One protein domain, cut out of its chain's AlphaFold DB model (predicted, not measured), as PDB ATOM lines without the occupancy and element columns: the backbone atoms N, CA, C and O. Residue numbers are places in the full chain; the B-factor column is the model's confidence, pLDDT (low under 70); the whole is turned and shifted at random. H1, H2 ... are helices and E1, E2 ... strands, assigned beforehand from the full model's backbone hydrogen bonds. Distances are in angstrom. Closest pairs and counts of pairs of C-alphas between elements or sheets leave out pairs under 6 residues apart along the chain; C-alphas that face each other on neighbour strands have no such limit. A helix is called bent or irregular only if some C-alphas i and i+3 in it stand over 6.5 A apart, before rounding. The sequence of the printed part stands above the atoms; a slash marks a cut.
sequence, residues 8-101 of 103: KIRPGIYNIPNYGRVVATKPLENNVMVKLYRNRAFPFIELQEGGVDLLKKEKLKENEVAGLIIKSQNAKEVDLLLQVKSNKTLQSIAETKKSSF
ATOM      1  N   LYS A   8       8.098  14.731   0.698       93.31
ATOM      2  CA  LYS A   8       7.015  14.302  -0.181       93.31
ATOM      3  C   LYS A   8       6.111  13.367   0.606       93.31
ATOM      4  O   LYS A   8       6.527  12.280   0.992       93.31
ATOM      5  N   ILE A   9       4.882  13.802   0.864       93.88
ATOM      6  CA  ILE A   9       3.882  13.027   1.606       93.88
ATOM      7  C   ILE A   9       2.797  12.601   0.622       93.88
ATOM      8  O   ILE A   9       2.309  13.426  -0.152       93.88
ATOM      9  N   ARG A  10       2.410  11.321   0.632       94.12
ATOM     10  CA  ARG A  10       1.266  10.869  -0.168       94.12
ATOM     11  C   ARG A  10       0.001  11.589   0.339       94.12
ATOM     12  O   ARG A  10      -0.233  11.605   1.547       94.12
ATOM     13  N   PRO A  11      -0.813  12.192  -0.544       95.12
ATOM     14  CA  PRO A  11      -2.032  12.865  -0.115       95.12
ATOM     15  C   PRO A  11      -3.035  11.851   0.443       95.12
ATOM     16  O   PRO A  11      -3.218  10.769  -0.113       95.12
ATOM     17  N   GLY A  12      -3.699  12.210   1.541       95.12
ATOM     18  CA  GLY A  12      -4.683  11.345   2.191       95.12
ATOM     19  C   GLY A  12      -5.065  11.804   3.596       95.12
ATOM     20  O   GLY A  12      -4.549  12.801   4.106       95.12
ATOM     21  N   ILE A  13      -5.980  11.066   4.222       96.06
ATOM     22  CA  ILE A  13      -6.321  11.204   5.643       96.06
ATOM     23  C   ILE A  13      -5.848   9.936   6.347       96.06
ATOM     24  O   ILE A  13      -6.273   8.838   5.996       96.06
ATOM     25  N   TYR A  14      -4.975  10.093   7.335       95.75
ATOM     26  CA  TYR A  14      -4.308   8.991   8.018       95.75
ATOM     27  C   TYR A  14      -4.642   8.998   9.504       95.75
ATOM     28  O   TYR A  14      -4.551  10.040  10.150       95.75
ATOM     29  N   ASN A  15      -4.974   7.831  10.051       95.50
ATOM     30  CA  ASN A  15      -5.059   7.611  11.493       95.50
ATOM     31  C   ASN A  15      -3.798   6.865  11.921       95.50
ATOM     32  O   ASN A  15      -3.631   5.691  11.603       95.50
ATOM     33  N   ILE A  16      -2.888   7.571  12.584       94.19
ATOM     34  CA  ILE A  16      -1.557   7.061  12.903       94.19
ATOM     35  C   ILE A  16      -1.539   6.642  14.381       94.19
ATOM     36  O   ILE A  16      -1.809   7.486  15.247       94.19
ATOM     37  N   PRO A  17      -1.206   5.374  14.697       90.94
ATOM     38  CA  PRO A  17      -1.080   4.909  16.075       90.94
ATOM     39  C   PRO A  17      -0.157   5.812  16.901       90.94
ATOM     40  O   PRO A  17       0.918   6.196  16.439       90.94
ATOM     41  N   ASN A  18      -0.581   6.153  18.122       86.50
ATOM     42  CA  ASN A  18       0.160   7.005  19.066       86.50
ATOM     43  C   ASN A  18       0.520   8.414  18.540       86.50
ATOM     44  O   ASN A  18       1.421   9.059  19.071       86.50
ATOM     45  N   TYR A  19      -0.171   8.898  17.503       90.12
ATOM     46  CA  TYR A  19      -0.001  10.253  16.963       90.12
ATOM     47  C   TYR A  19      -1.346  10.952  16.742       90.12
ATOM     48  O   TYR A  19      -1.502  12.115  17.101       90.12
ATOM     49  N   GLY A  20      -2.329  10.243  16.180       92.81
ATOM     50  CA  GLY A  20      -3.666  10.767  15.902       92.81
ATOM     51  C   GLY A  20      -3.958  10.918  14.409       92.81
ATOM     52  O   GLY A  20      -3.325  10.288  13.559       92.81
ATOM     53  N   ARG A  21      -4.967  11.738  14.096       95.19
ATOM     54  CA  ARG A  21      -5.448  11.961  12.728       95.19
ATOM     55  C   ARG A  21      -4.631  13.046  12.024       95.19
ATOM     56  O   ARG A  21      -4.494  14.150  12.541       95.19
ATOM     57  N   VAL A  22      -4.171  12.760  10.809       95.19
ATOM     58  CA  VAL A  22      -3.433  13.691   9.940       95.19
ATOM     59  C   VAL A  22      -4.132  13.829   8.598       95.19
ATOM     60  O   VAL A  22      -4.508  12.835   7.982       95.19
ATOM     61  N   VAL A  23      -4.281  15.066   8.126       95.19
ATOM     62  CA  VAL A  23      -4.846  15.392   6.810       95.19
ATOM     63  C   VAL A  23      -3.716  15.883   5.905       95.19
ATOM     64  O   VAL A  23      -3.391  17.064   5.892       95.19
ATOM     65  N   ALA A  24      -3.107  14.968   5.150       94.00
ATOM     66  CA  ALA A  24      -1.974  15.234   4.261       94.00
ATOM     67  C   ALA A  24      -2.391  15.708   2.854       94.00
ATOM     68  O   ALA A  24      -1.568  15.781   1.949       94.00
ATOM     69  N   THR A  25      -3.674  16.013   2.644       92.31
ATOM     70  CA  THR A  25      -4.158  16.691   1.426       92.31
ATOM     71  C   THR A  25      -3.905  18.201   1.452       92.31
ATOM     72  O   THR A  25      -4.145  18.883   0.460       92.31
ATOM     73  N   LYS A  26      -3.435  18.729   2.587       88.62
ATOM     74  CA  LYS A  26      -3.095  20.136   2.799       88.62
ATOM     75  C   LYS A  26      -1.617  20.265   3.184       88.62
ATOM     76  O   LYS A  26      -1.053  19.301   3.710       88.62
ATOM     77  N   PRO A  27      -0.997  21.440   2.977       88.50
ATOM     78  CA  PRO A  27       0.330  21.716   3.511       88.50
ATOM     79  C   PRO A  27       0.366  21.498   5.029       88.50
ATOM     80  O   PRO A  27      -0.517  21.961   5.749       88.50
ATOM     81  N   LEU A  28       1.386  20.782   5.498       91.31
ATOM     82  CA  LEU A  28       1.648  20.567   6.921       91.31
ATOM     83  C   LEU A  28       2.762  21.507   7.389       91.31
ATOM     84  O   LEU A  28       3.572  21.977   6.595       91.31
ATOM     85  N   GLU A  29       2.830  21.767   8.687       92.56
ATOM     86  CA  GLU A  29       3.965  22.484   9.266       92.56
ATOM     87  C   GLU A  29       5.235  21.612   9.265       92.56
ATOM     88  O   GLU A  29       5.174  20.384   9.361       92.56
ATOM     89  N   ASN A  30       6.414  22.237   9.200       92.81
ATOM     90  CA  ASN A  30       7.699  21.524   9.136       92.81
ATOM     91  C   ASN A  30       7.920  20.564  10.320       92.81
ATOM     92  O   ASN A  30       8.388  19.442  10.133       92.81
ATOM     93  N   ASN A  31       7.565  20.986  11.536       92.38
ATOM     94  CA  ASN A  31       7.643  20.167  12.752       92.38
ATOM     95  C   ASN A  31       6.769  18.899  12.654       92.38
ATOM     96  O   ASN A  31       7.179  17.822  13.087       92.38
ATOM     97  N   VAL A  32       5.576  19.012  12.070       93.56
ATOM     98  CA  VAL A  32       4.644  17.914  11.830       93.56
ATOM     99  C   VAL A  32       5.260  16.957  10.821       93.56
ATOM    100  O   VAL A  32       5.339  15.765  11.108       93.56
ATOM    101  N   MET A  33       5.781  17.465   9.700       94.19
ATOM    102  CA  MET A  33       6.432  16.624   8.689       94.19
ATOM    103  C   MET A  33       7.621  15.843   9.260       94.19
ATOM    104  O   MET A  33       7.716  14.638   9.046       94.19
ATOM    105  N   VAL A  34       8.481  16.490  10.053       94.94
ATOM    106  CA  VAL A  34       9.626  15.837  10.709       94.94
ATOM    107  C   VAL A  34       9.170  14.734  11.670       94.94
ATOM    108  O   VAL A  34       9.710  13.626  11.641       94.94
ATOM    109  N   LYS A  35       8.152  14.995  12.502       93.75
ATOM    110  CA  LYS A  35       7.600  13.977  13.413       93.75
ATOM    111  C   LYS A  35       7.017  12.789  12.651       93.75
ATOM    112  O   LYS A  35       7.223  11.647  13.056       93.75
ATOM    113  N   LEU A  36       6.309  13.047  11.554       94.62
ATOM    114  CA  LEU A  36       5.737  12.008  10.699       94.62
ATOM    115  C   LEU A  36       6.817  11.182  10.006       94.62
ATOM    116  O   LEU A  36       6.716   9.959   9.977       94.62
ATOM    117  N   TYR A  37       7.877  11.829   9.526       95.38
ATOM    118  CA  TYR A  37       9.012  11.160   8.898       95.38
ATOM    119  C   TYR A  37       9.669  10.145   9.837       95.38
ATOM    120  O   TYR A  37       9.868   8.977   9.484       95.38
ATOM    121  N   ARG A  38       9.908  10.578  11.081       93.44
ATOM    122  CA  ARG A  38      10.489   9.766  12.156       93.44
ATOM    123  C   ARG A  38       9.540   8.690  12.688       93.44
ATOM    124  O   ARG A  38       9.996   7.745  13.331       93.44
ATOM    125  N   ASN A  39       8.237   8.789  12.425       92.88
ATOM    126  CA  ASN A  39       7.269   7.802  12.886       92.88
ATOM    127  C   ASN A  39       7.318   6.540  12.008       92.88
ATOM    128  O   ASN A  39       7.048   6.568  10.805       92.88
ATOM    129  N   ARG A  40       7.634   5.394  12.617       88.06
ATOM    130  CA  ARG A  40       7.675   4.096  11.924       88.06
ATOM    131  C   ARG A  40       6.306   3.657  11.401       88.06
ATOM    132  O   ARG A  40       6.250   3.026  10.355       88.06
ATOM    133  N   ALA A  41       5.221   4.037  12.075       90.94
ATOM    134  CA  ALA A  41       3.857   3.709  11.661       90.94
ATOM    135  C   ALA A  41       3.372   4.530  10.452       90.94
ATOM    136  O   ALA A  41       2.277   4.291   9.948       90.94
ATOM    137  N   PHE A  42       4.167   5.497   9.981       93.31
ATOM    138  CA  PHE A  42       3.826   6.338   8.841       93.31
ATOM    139  C   PHE A  42       4.842   6.168   7.699       93.31
ATOM    140  O   PHE A  42       5.835   6.897   7.630       93.31
ATOM    141  N   PRO A  43       4.639   5.190   6.796       90.44
ATOM    142  CA  PRO A  43       5.532   4.956   5.661       90.44
ATOM    143  C   PRO A  43       5.249   5.883   4.472       90.44
ATOM    144  O   PRO A  43       5.994   5.882   3.508       90.44
ATOM    145  N   PHE A  44       4.190   6.691   4.490       93.62
ATOM    146  CA  PHE A  44       3.749   7.459   3.319       93.62
ATOM    147  C   PHE A  44       4.467   8.809   3.139       93.62
ATOM    148  O   PHE A  44       3.866   9.771   2.658       93.62
ATOM    149  N   ILE A  45       5.730   8.889   3.556       94.50
ATOM    150  CA  ILE A  45       6.551  10.100   3.548       94.50
ATOM    151  C   ILE A  45       7.985   9.779   3.128       94.50
ATOM    152  O   ILE A  45       8.569   8.812   3.607       94.50
ATOM    153  N   GLU A  46       8.532  10.627   2.267       94.56
ATOM    154  CA  GLU A  46       9.876  10.521   1.700       94.56
ATOM    155  C   GLU A  46      10.632  11.838   1.923       94.56
ATOM    156  O   GLU A  46      10.077  12.928   1.721       94.56
ATOM    157  N   LEU A  47      11.897  11.750   2.337       95.62
ATOM    158  CA  LEU A  47      12.776  12.911   2.484       95.62
ATOM    159  C   LEU A  47      13.122  13.522   1.120       95.62
ATOM    160  O   LEU A  47      13.461  12.820   0.173       95.62
ATOM    161  N   GLN A  48      13.079  14.849   1.042       94.94
ATOM    162  CA  GLN A  48      13.537  15.621  -0.111       94.94
ATOM    163  C   GLN A  48      14.703  16.531   0.297       94.94
ATOM    164  O   GLN A  48      14.998  16.692   1.482       94.94
ATOM    165  N   GLU A  49      15.364  17.156  -0.678       92.25
ATOM    166  CA  GLU A  49      16.558  17.990  -0.455       92.25
ATOM    167  C   GLU A  49      16.322  19.100   0.584       92.25
ATOM    168  O   GLU A  49      17.132  19.282   1.492       92.25
ATOM    169  N   GLY A  50      15.161  19.766   0.544       89.69
ATOM    170  CA  GLY A  50      14.802  20.803   1.521       89.69
ATOM    171  C   GLY A  50      14.596  20.293   2.957       89.69
ATOM    172  O   GLY A  50      14.582  21.085   3.899       89.69
ATOM    173  N   GLY A  51      14.421  18.983   3.151       93.00
ATOM    174  CA  GLY A  51      14.219  18.366   4.462       93.00
ATOM    175  C   GLY A  51      15.518  18.032   5.188       93.00
ATOM    176  O   GLY A  51      15.500  17.859   6.407       93.00
ATOM    177  N   VAL A  52      16.653  17.988   4.480       95.25
ATOM    178  CA  VAL A  52      17.966  17.662   5.064       95.25
ATOM    179  C   VAL A  52      18.324  18.655   6.170       95.25
ATOM    180  O   VAL A  52      18.681  18.250   7.278       95.25
ATOM    181  N   ASP A  53      18.152  19.954   5.921       93.19
ATOM    182  CA  ASP A  53      18.447  20.997   6.911       93.19
ATOM    183  C   ASP A  53      17.491  20.973   8.106       93.19
ATOM    184  O   ASP A  53      17.882  21.319   9.223       93.19
ATOM    185  N   LEU A  54      16.244  20.538   7.903       93.44
ATOM    186  CA  LEU A  54      15.304  20.337   9.004       93.44
ATOM    187  C   LEU A  54      15.753  19.172   9.889       93.44
ATOM    188  O   LEU A  54      15.800  19.320  11.105       93.44
ATOM    189  N   LEU A  55      16.156  18.046   9.294       95.00
ATOM    190  CA  LEU A  55      16.636  16.887  10.049       95.00
ATOM    191  C   LEU A  55      17.970  17.148  10.761       95.00
ATOM    192  O   LEU A  55      18.170  16.656  11.871       95.00
ATOM    193  N   LYS A  56      18.864  17.967  10.192       94.50
ATOM    194  CA  LYS A  56      20.101  18.391  10.875       94.50
ATOM    195  C   LYS A  56      19.813  19.142  12.178       94.50
ATOM    196  O   LYS A  56      20.512  18.933  13.170       94.50
ATOM    197  N   LYS A  57      18.765  19.977  12.209       93.94
ATOM    198  CA  LYS A  57      18.357  20.733  13.410       93.94
ATOM    199  C   LYS A  57      17.857  19.833  14.542       93.94
ATOM    200  O   LYS A  57      18.023  20.190  15.704       93.94
ATOM    201  N   GLU A  58      17.329  18.658  14.212       94.06
ATOM    202  CA  GLU A  58      16.848  17.674  15.191       94.06
ATOM    203  C   GLU A  58      17.978  16.950  15.939       94.06
ATOM    204  O   GLU A  58      17.707  16.268  16.925       94.06
ATOM    205  N   LYS A  59      19.239  17.079  15.491       92.81
ATOM    206  CA  LYS A  59      20.423  16.458  16.119       92.81
ATOM    207  C   LYS A  59      20.248  14.951  16.374       92.81
ATOM    208  O   LYS A  59      20.561  14.450  17.454       92.81
ATOM    209  N   LEU A  60      19.761  14.234  15.361       94.38
ATOM    210  CA  LEU A  60      19.468  12.802  15.444       94.38
ATOM    211  C   LEU A  60      20.682  11.972  15.901       94.38
ATOM    212  O   LEU A  60      21.836  12.183  15.489       94.38
ATOM    213  N   LYS A  61      20.407  10.976  16.744       95.56
ATOM    214  CA  LYS A  61      21.390   9.965  17.139       95.56
ATOM    215  C   LYS A  61      21.682   9.025  15.970       95.56
ATOM    216  O   LYS A  61      20.900   8.895  15.034       95.56
ATOM    217  N   GLU A  62      22.834   8.364  16.021       94.94
ATOM    218  CA  GLU A  62      23.259   7.439  14.960       94.94
ATOM    219  C   GLU A  62      22.234   6.326  14.709       94.94
ATOM    220  O   GLU A  62      21.856   6.086  13.568       94.94
ATOM    221  N   ASN A  63      21.711   5.715  15.773       95.50
ATOM    222  CA  ASN A  63      20.692   4.669  15.685       95.50
ATOM    223  C   ASN A  63      19.366   5.155  15.069       95.50
ATOM    224  O   ASN A  63      18.656   4.373  14.439       95.50
ATOM    225  N   GLU A  64      19.021   6.434  15.235       95.62
ATOM    226  CA  GLU A  64      17.837   7.023  14.606       95.62
ATOM    227  C   GLU A  64      18.045   7.191  13.100       95.62
ATOM    228  O   GLU A  64      17.176   6.802  12.323       95.62
ATOM    229  N   VAL A  65      19.211   7.702  12.685       96.75
ATOM    230  CA  VAL A  65      19.561   7.839  11.262       96.75
ATOM    231  C   VAL A  65      19.663   6.466  10.597       96.75
ATOM    232  O   VAL A  65      19.091   6.273   9.531       96.75
ATOM    233  N   ALA A  66      20.287   5.484  11.252       96.81
ATOM    234  CA  ALA A  66      20.325   4.104  10.774       96.81
ATOM    235  C   ALA A  66      18.912   3.529  10.568       96.81
ATOM    236  O   ALA A  66      18.621   2.940   9.529       96.81
ATOM    237  N   GLY A  67      18.003   3.752  11.525       95.44
ATOM    238  CA  GLY A  67      16.606   3.333  11.402       95.44
ATOM    239  C   GLY A  67      15.866   4.007  10.242       95.44
ATOM    240  O   GLY A  67      15.042   3.364   9.592       95.44
ATOM    241  N   LEU A  68      16.170   5.278   9.963       96.12
ATOM    242  CA  LEU A  68      15.624   5.997   8.812       96.12
ATOM    243  C   LEU A  68      16.172   5.453   7.489       96.12
ATOM    244  O   LEU A  68      15.376   5.219   6.588       96.12
ATOM    245  N   ILE A  69      17.477   5.166   7.405       96.38
ATOM    246  CA  ILE A  69      18.106   4.556   6.220       96.38
ATOM    247  C   ILE A  69      17.442   3.212   5.901       96.38
ATOM    248  O   ILE A  69      17.056   2.955   4.766       96.38
ATOM    249  N   ILE A  70      17.236   2.362   6.910       94.38
ATOM    250  CA  ILE A  70      16.591   1.051   6.724       94.38
ATOM    251  C   ILE A  70      15.152   1.201   6.198       94.38
ATOM    252  O   ILE A  70      14.711   0.394   5.374       94.38
ATOM    253  N   LYS A  71      14.430   2.238   6.645       92.88
ATOM    254  CA  LYS A  71      13.059   2.561   6.214       92.88
ATOM    255  C   LYS A  71      13.002   3.201   4.819       92.88
ATOM    256  O   LYS A  71      11.937   3.155   4.206       92.88
ATOM    257  N   SER A  72      14.097   3.787   4.330       93.94
ATOM    258  CA  SER A  72      14.119   4.514   3.059       93.94
ATOM    259  C   SER A  72      13.570   3.684   1.903       93.94
ATOM    260  O   SER A  72      13.785   2.469   1.830       93.94
ATOM    261  N   GLN A  73      12.865   4.358   0.996       90.31
ATOM    262  CA  GLN A  73      12.163   3.710  -0.120       90.31
ATOM    263  C   GLN A  73      12.964   3.698  -1.416       90.31
ATOM    264  O   GLN A  73      12.596   2.991  -2.348       90.31
ATOM    265  N   ASN A  74      14.035   4.484  -1.491       93.88
ATOM    266  CA  ASN A  74      14.895   4.549  -2.661       93.88
ATOM    267  C   ASN A  74      16.318   4.989  -2.292       93.88
ATOM    268  O   ASN A  74      16.571   5.508  -1.201       93.88
ATOM    269  N   ALA A  75      17.249   4.796  -3.227       95.44
ATOM    270  CA  ALA A  75      18.655   5.136  -3.035       95.44
ATOM    271  C   ALA A  75      18.891   6.644  -2.831       95.44
ATOM    272  O   ALA A  75      19.746   7.015  -2.026       95.44
ATOM    273  N   LYS A  76      18.105   7.511  -3.493       94.69
ATOM    274  CA  LYS A  76      18.232   8.973  -3.365       94.69
ATOM    275  C   LYS A  76      17.973   9.422  -1.927       94.69
ATOM    276  O   LYS A  76      18.717  10.232  -1.385       94.69
ATOM    277  N   GLU A  77      16.943   8.881  -1.290       95.19
ATOM    278  CA  GLU A  77      16.623   9.173   0.104       95.19
ATOM    279  C   GLU A  77      17.747   8.739   1.057       95.19
ATOM    280  O   GLU A  77      18.095   9.480   1.979       95.19
ATOM    281  N   VAL A  78      18.362   7.579   0.806       97.00
ATOM    282  CA  VAL A  78      19.522   7.108   1.580       97.00
ATOM    283  C   VAL A  78      20.685   8.101   1.481       97.00
ATOM    284  O   VAL A  78      21.301   8.429   2.496       97.00
ATOM    285  N   ASP A  79      20.954   8.634   0.288       97.19
ATOM    286  CA  ASP A  79      21.982   9.660   0.089       97.19
ATOM    287  C   ASP A  79      21.693  10.951   0.855       97.19
ATOM    288  O   ASP A  79      22.588  11.516   1.487       97.19
ATOM    289  N   LEU A  80      20.437  11.399   0.867       97.00
ATOM    290  CA  LEU A  80      20.030  12.578   1.634       97.00
ATOM    291  C   LEU A  80      20.205  12.368   3.145       97.00
ATOM    292  O   LEU A  80      20.649  13.277   3.848       97.00
ATOM    293  N   LEU A  81      19.920  11.170   3.661       97.06
ATOM    294  CA  LEU A  81      20.123  10.847   5.076       97.06
ATOM    295  C   LEU A  81      21.602  10.845   5.476       97.06
ATOM    296  O   LEU A  81      21.936  11.312   6.567       97.06
ATOM    297  N   LEU A  82      22.500  10.409   4.589       97.62
ATOM    298  CA  LEU A  82      23.943  10.512   4.826       97.62
ATOM    299  C   LEU A  82      24.421  11.971   4.890       97.62
ATOM    300  O   LEU A  82      25.366  12.269   5.618       97.62
ATOM    301  N   GLN A  83      23.747  12.902   4.207       96.75
ATOM    302  CA  GLN A  83      24.039  14.334   4.348       96.75
ATOM    303  C   GLN A  83      23.585  14.903   5.698       96.75
ATOM    304  O   GLN A  83      24.155  15.893   6.158       96.75
ATOM    305  N   VAL A  84      22.572  14.307   6.339       95.88
ATOM    306  CA  VAL A  84      22.149  14.682   7.700       95.88
ATOM    307  C   VAL A  84      23.225  14.288   8.706       95.88
ATOM    308  O   VAL A  84      23.589  15.088   9.570       95.88
ATOM    309  N   LYS A  85      23.737  13.059   8.594       96.12
ATOM    310  CA  LYS A  85      24.823  12.531   9.419       96.12
ATOM    311  C   LYS A  85      25.506  11.376   8.694       96.12
ATOM    312  O   LYS A  85      24.835  10.449   8.256       96.12
ATOM    313  N   SER A  86      26.836  11.395   8.648       95.19
ATOM    314  CA  SER A  86      27.635  10.324   8.048       95.19
ATOM    315  C   SER A  86      28.754   9.888   8.984       95.19
ATOM    316  O   SER A  86      29.381  10.710   9.653       95.19
ATOM    317  N   ASN A  87      28.993   8.584   9.029       96.12
ATOM    318  CA  ASN A  87      30.169   7.942   9.602       96.12
ATOM    319  C   ASN A  87      30.320   6.549   8.969       96.12
ATOM    320  O   ASN A  87      29.454   6.129   8.200       96.12
ATOM    321  N   LYS A  88      31.400   5.832   9.299       96.56
ATOM    322  CA  LYS A  88      31.687   4.511   8.715       96.56
ATOM    323  C   LYS A  88      30.525   3.526   8.887       96.56
ATOM    324  O   LYS A  88      30.139   2.876   7.925       96.56
ATOM    325  N   THR A  89      29.922   3.472  10.077       96.62
ATOM    326  CA  THR A  89      28.784   2.586  10.365       96.62
ATOM    327  C   THR A  89      27.584   2.898   9.471       96.62
ATOM    328  O   THR A  89      27.025   2.007   8.837       96.62
ATOM    329  N   LEU A  90      27.193   4.175   9.385       97.56
ATOM    330  CA  LEU A  90      26.058   4.608   8.568       97.56
ATOM    331  C   LEU A  90      26.310   4.395   7.073       97.56
ATOM    332  O   LEU A  90      25.375   4.054   6.356       97.56
ATOM    333  N   GLN A  91      27.553   4.556   6.615       97.69
ATOM    334  CA  GLN A  91      27.941   4.278   5.232       97.69
ATOM    335  C   GLN A  91      27.757   2.796   4.890       97.69
ATOM    336  O   GLN A  91      27.086   2.497   3.908       97.69
ATOM    337  N   SER A  92      28.223   1.871   5.735       97.31
ATOM    338  CA  SER A  92      28.034   0.431   5.499       97.31
ATOM    339  C   SER A  92      26.555   0.014   5.486       97.31
ATOM    340  O   SER A  92      26.132  -0.792   4.652       97.31
ATOM    341  N   ILE A  93      25.736   0.588   6.378       97.44
ATOM    342  CA  ILE A  93      24.281   0.351   6.387       97.44
ATOM    343  C   ILE A  93      23.642   0.906   5.106       97.44
ATOM    344  O   ILE A  93      22.796   0.246   4.502       97.44
ATOM    345  N   ALA A  94      24.048   2.103   4.683       97.38
ATOM    346  CA  ALA A  94      23.551   2.739   3.472       97.38
ATOM    347  C   ALA A  94      23.904   1.943   2.211       97.38
ATOM    348  O   ALA A  94      23.032   1.756   1.370       97.38
ATOM    349  N   GLU A  95      25.134   1.444   2.086       96.88
ATOM    350  CA  GLU A  95      25.556   0.582   0.974       96.88
ATOM    351  C   GLU A  95      24.697  -0.680   0.897       96.88
ATOM    352  O   GLU A  95      24.089  -0.946  -0.136       96.88
ATOM    353  N   THR A  96      24.546  -1.386   2.023       96.56
ATOM    354  CA  THR A  96      23.700  -2.590   2.108       96.56
ATOM    355  C   THR A  96      22.262  -2.291   1.685       96.56
ATOM    356  O   THR A  96      21.658  -3.026   0.903       96.56
ATOM    357  N   LYS A  97      21.701  -1.180   2.177       96.25
ATOM    358  CA  LYS A  97      20.340  -0.770   1.830       96.25
ATOM    359  C   LYS A  97      20.217  -0.410   0.351       96.25
ATOM    360  O   LYS A  97      19.223  -0.774  -0.267       96.25
ATOM    361  N   LYS A  98      21.197   0.291  -0.221       95.94
ATOM    362  CA  LYS A  98      21.178   0.657  -1.640       95.94
ATOM    363  C   LYS A  98      21.202  -0.565  -2.550       95.94
ATOM    364  O   LYS A  98      20.452  -0.574  -3.519       95.94
ATOM    365  N   SER A  99      21.988  -1.590  -2.214       94.69
ATOM    366  CA  SER A  99      22.010  -2.847  -2.969       94.69
ATOM    367  C   SER A  99      20.633  -3.511  -3.016       94.69
ATOM    368  O   SER A  99      20.214  -3.936  -4.082       94.69
ATOM    369  N   SER A 100      19.862  -3.460  -1.920       94.12
ATOM    370  CA  SER A 100      18.498  -4.020  -1.875       94.12
ATOM    371  C   SER A 100      17.470  -3.350  -2.803       94.12
ATOM    372  O   SER A 100      16.331  -3.799  -2.857       94.12
ATOM    373  N   PHE A 101      17.827  -2.254  -3.484       91.62
ATOM    374  CA  PHE A 101      16.986  -1.623  -4.511       91.62
ATOM    375  C   PHE A 101      17.376  -2.007  -5.944       91.62
ATOM    376  O   PHE A 101      16.686  -1.602  -6.879       91.62
TER     377      PHE A 101
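Overview. This is residues 8 to 101 of the 103 residues of an uncharacterized protein of Galbibacter marinus (UniProt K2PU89). At one end of this domain three helices, H3, H4 and H5, form an up-and-down bundle with their centres in a triangle; at the other end lies a small strand hairpin, E1 and E2. Between these ends sit H1, the short strand E3 and H2, which packs on H4 of the bundle. The printed part has 94 residues, with three named strands and five named helices in the order E1 E2 H1 E3 H2 H3 H4 H5; the class is mostly helix, and the one two-stranded sheet, E1 - E2, is antiparallel. The whole is compact, with a radius of gyration of the C-alphas of 13.2 A and spans of 38 by 27 by 24 A.

Arrangement. Start at residues 8 to 9, which pair antiparallel with residues 45 to 46 of E3, residues 45 to 47; E3 pairs with no named strand. Next look at E1, residues 13 to 16, and E2, residues 20 to 23: they are an antiparallel hairpin at 158 degrees, with N 14 and O 22 within hydrogen-bond range at 2.9 A and N 22 and O 14 at 2.8 A. H1, residues 30 to 38, and H2, residues 49 to 57, only just touch, with 3 pairs of C-alphas within 8 A, the closest those of Val 34 and Leu 55 at 7.1 A; they stand about perpendicular at 87 degrees. H2 is irregular, only just: C-alphas 50 and 53 are 6.51 A apart. Going on, you reach the up-and-down bundle, each helix running against the one before it: H3, residues 62 to 71, H4, residues 75 to 84, and H5, residues 88 to 99. H4 is the hub, touching three helices. It touches H2, the closest C-alphas being Lys 56 and Val 84 at 5.3 A, at a shallow tilt of 34.9 degrees, only just short of steep, the same way. The hairpin H3 and H4 has a shallow tilt of 15 degrees, opposite ways, with C-alphas 69 and 78 closest at 5.5 A. The hairpin H4 and H5 has one of 14 degrees, opposite ways, with C-alphas 75 and 98 closest at 5.3 A. Every O i to N i+4 pair is within hydrogen-bond range in H1, H3, H4 and H5; in H2, 3 of 5 are.

Along the chain. Find C-alpha 13 at (-6.321, 11.204, 5.643), where E1 begins. H1 starts at C-alpha 30, (7.699, 21.524, 9.136), and runs 12.5 A; H2 measures 14.2 A, H3 14.3 A and H4 14.8 A. H5, 16.9 A, ends at C-alpha 99, (22.010, -2.847, -2.969).

Size, cuts and confidence. The C-alphas of Ile 13 and Lys 88, 38.7 A apart, are the two farthest. The printed part has no cut, and no link is long. Its mean pLDDT is 94.3, and no printed residue is under 70.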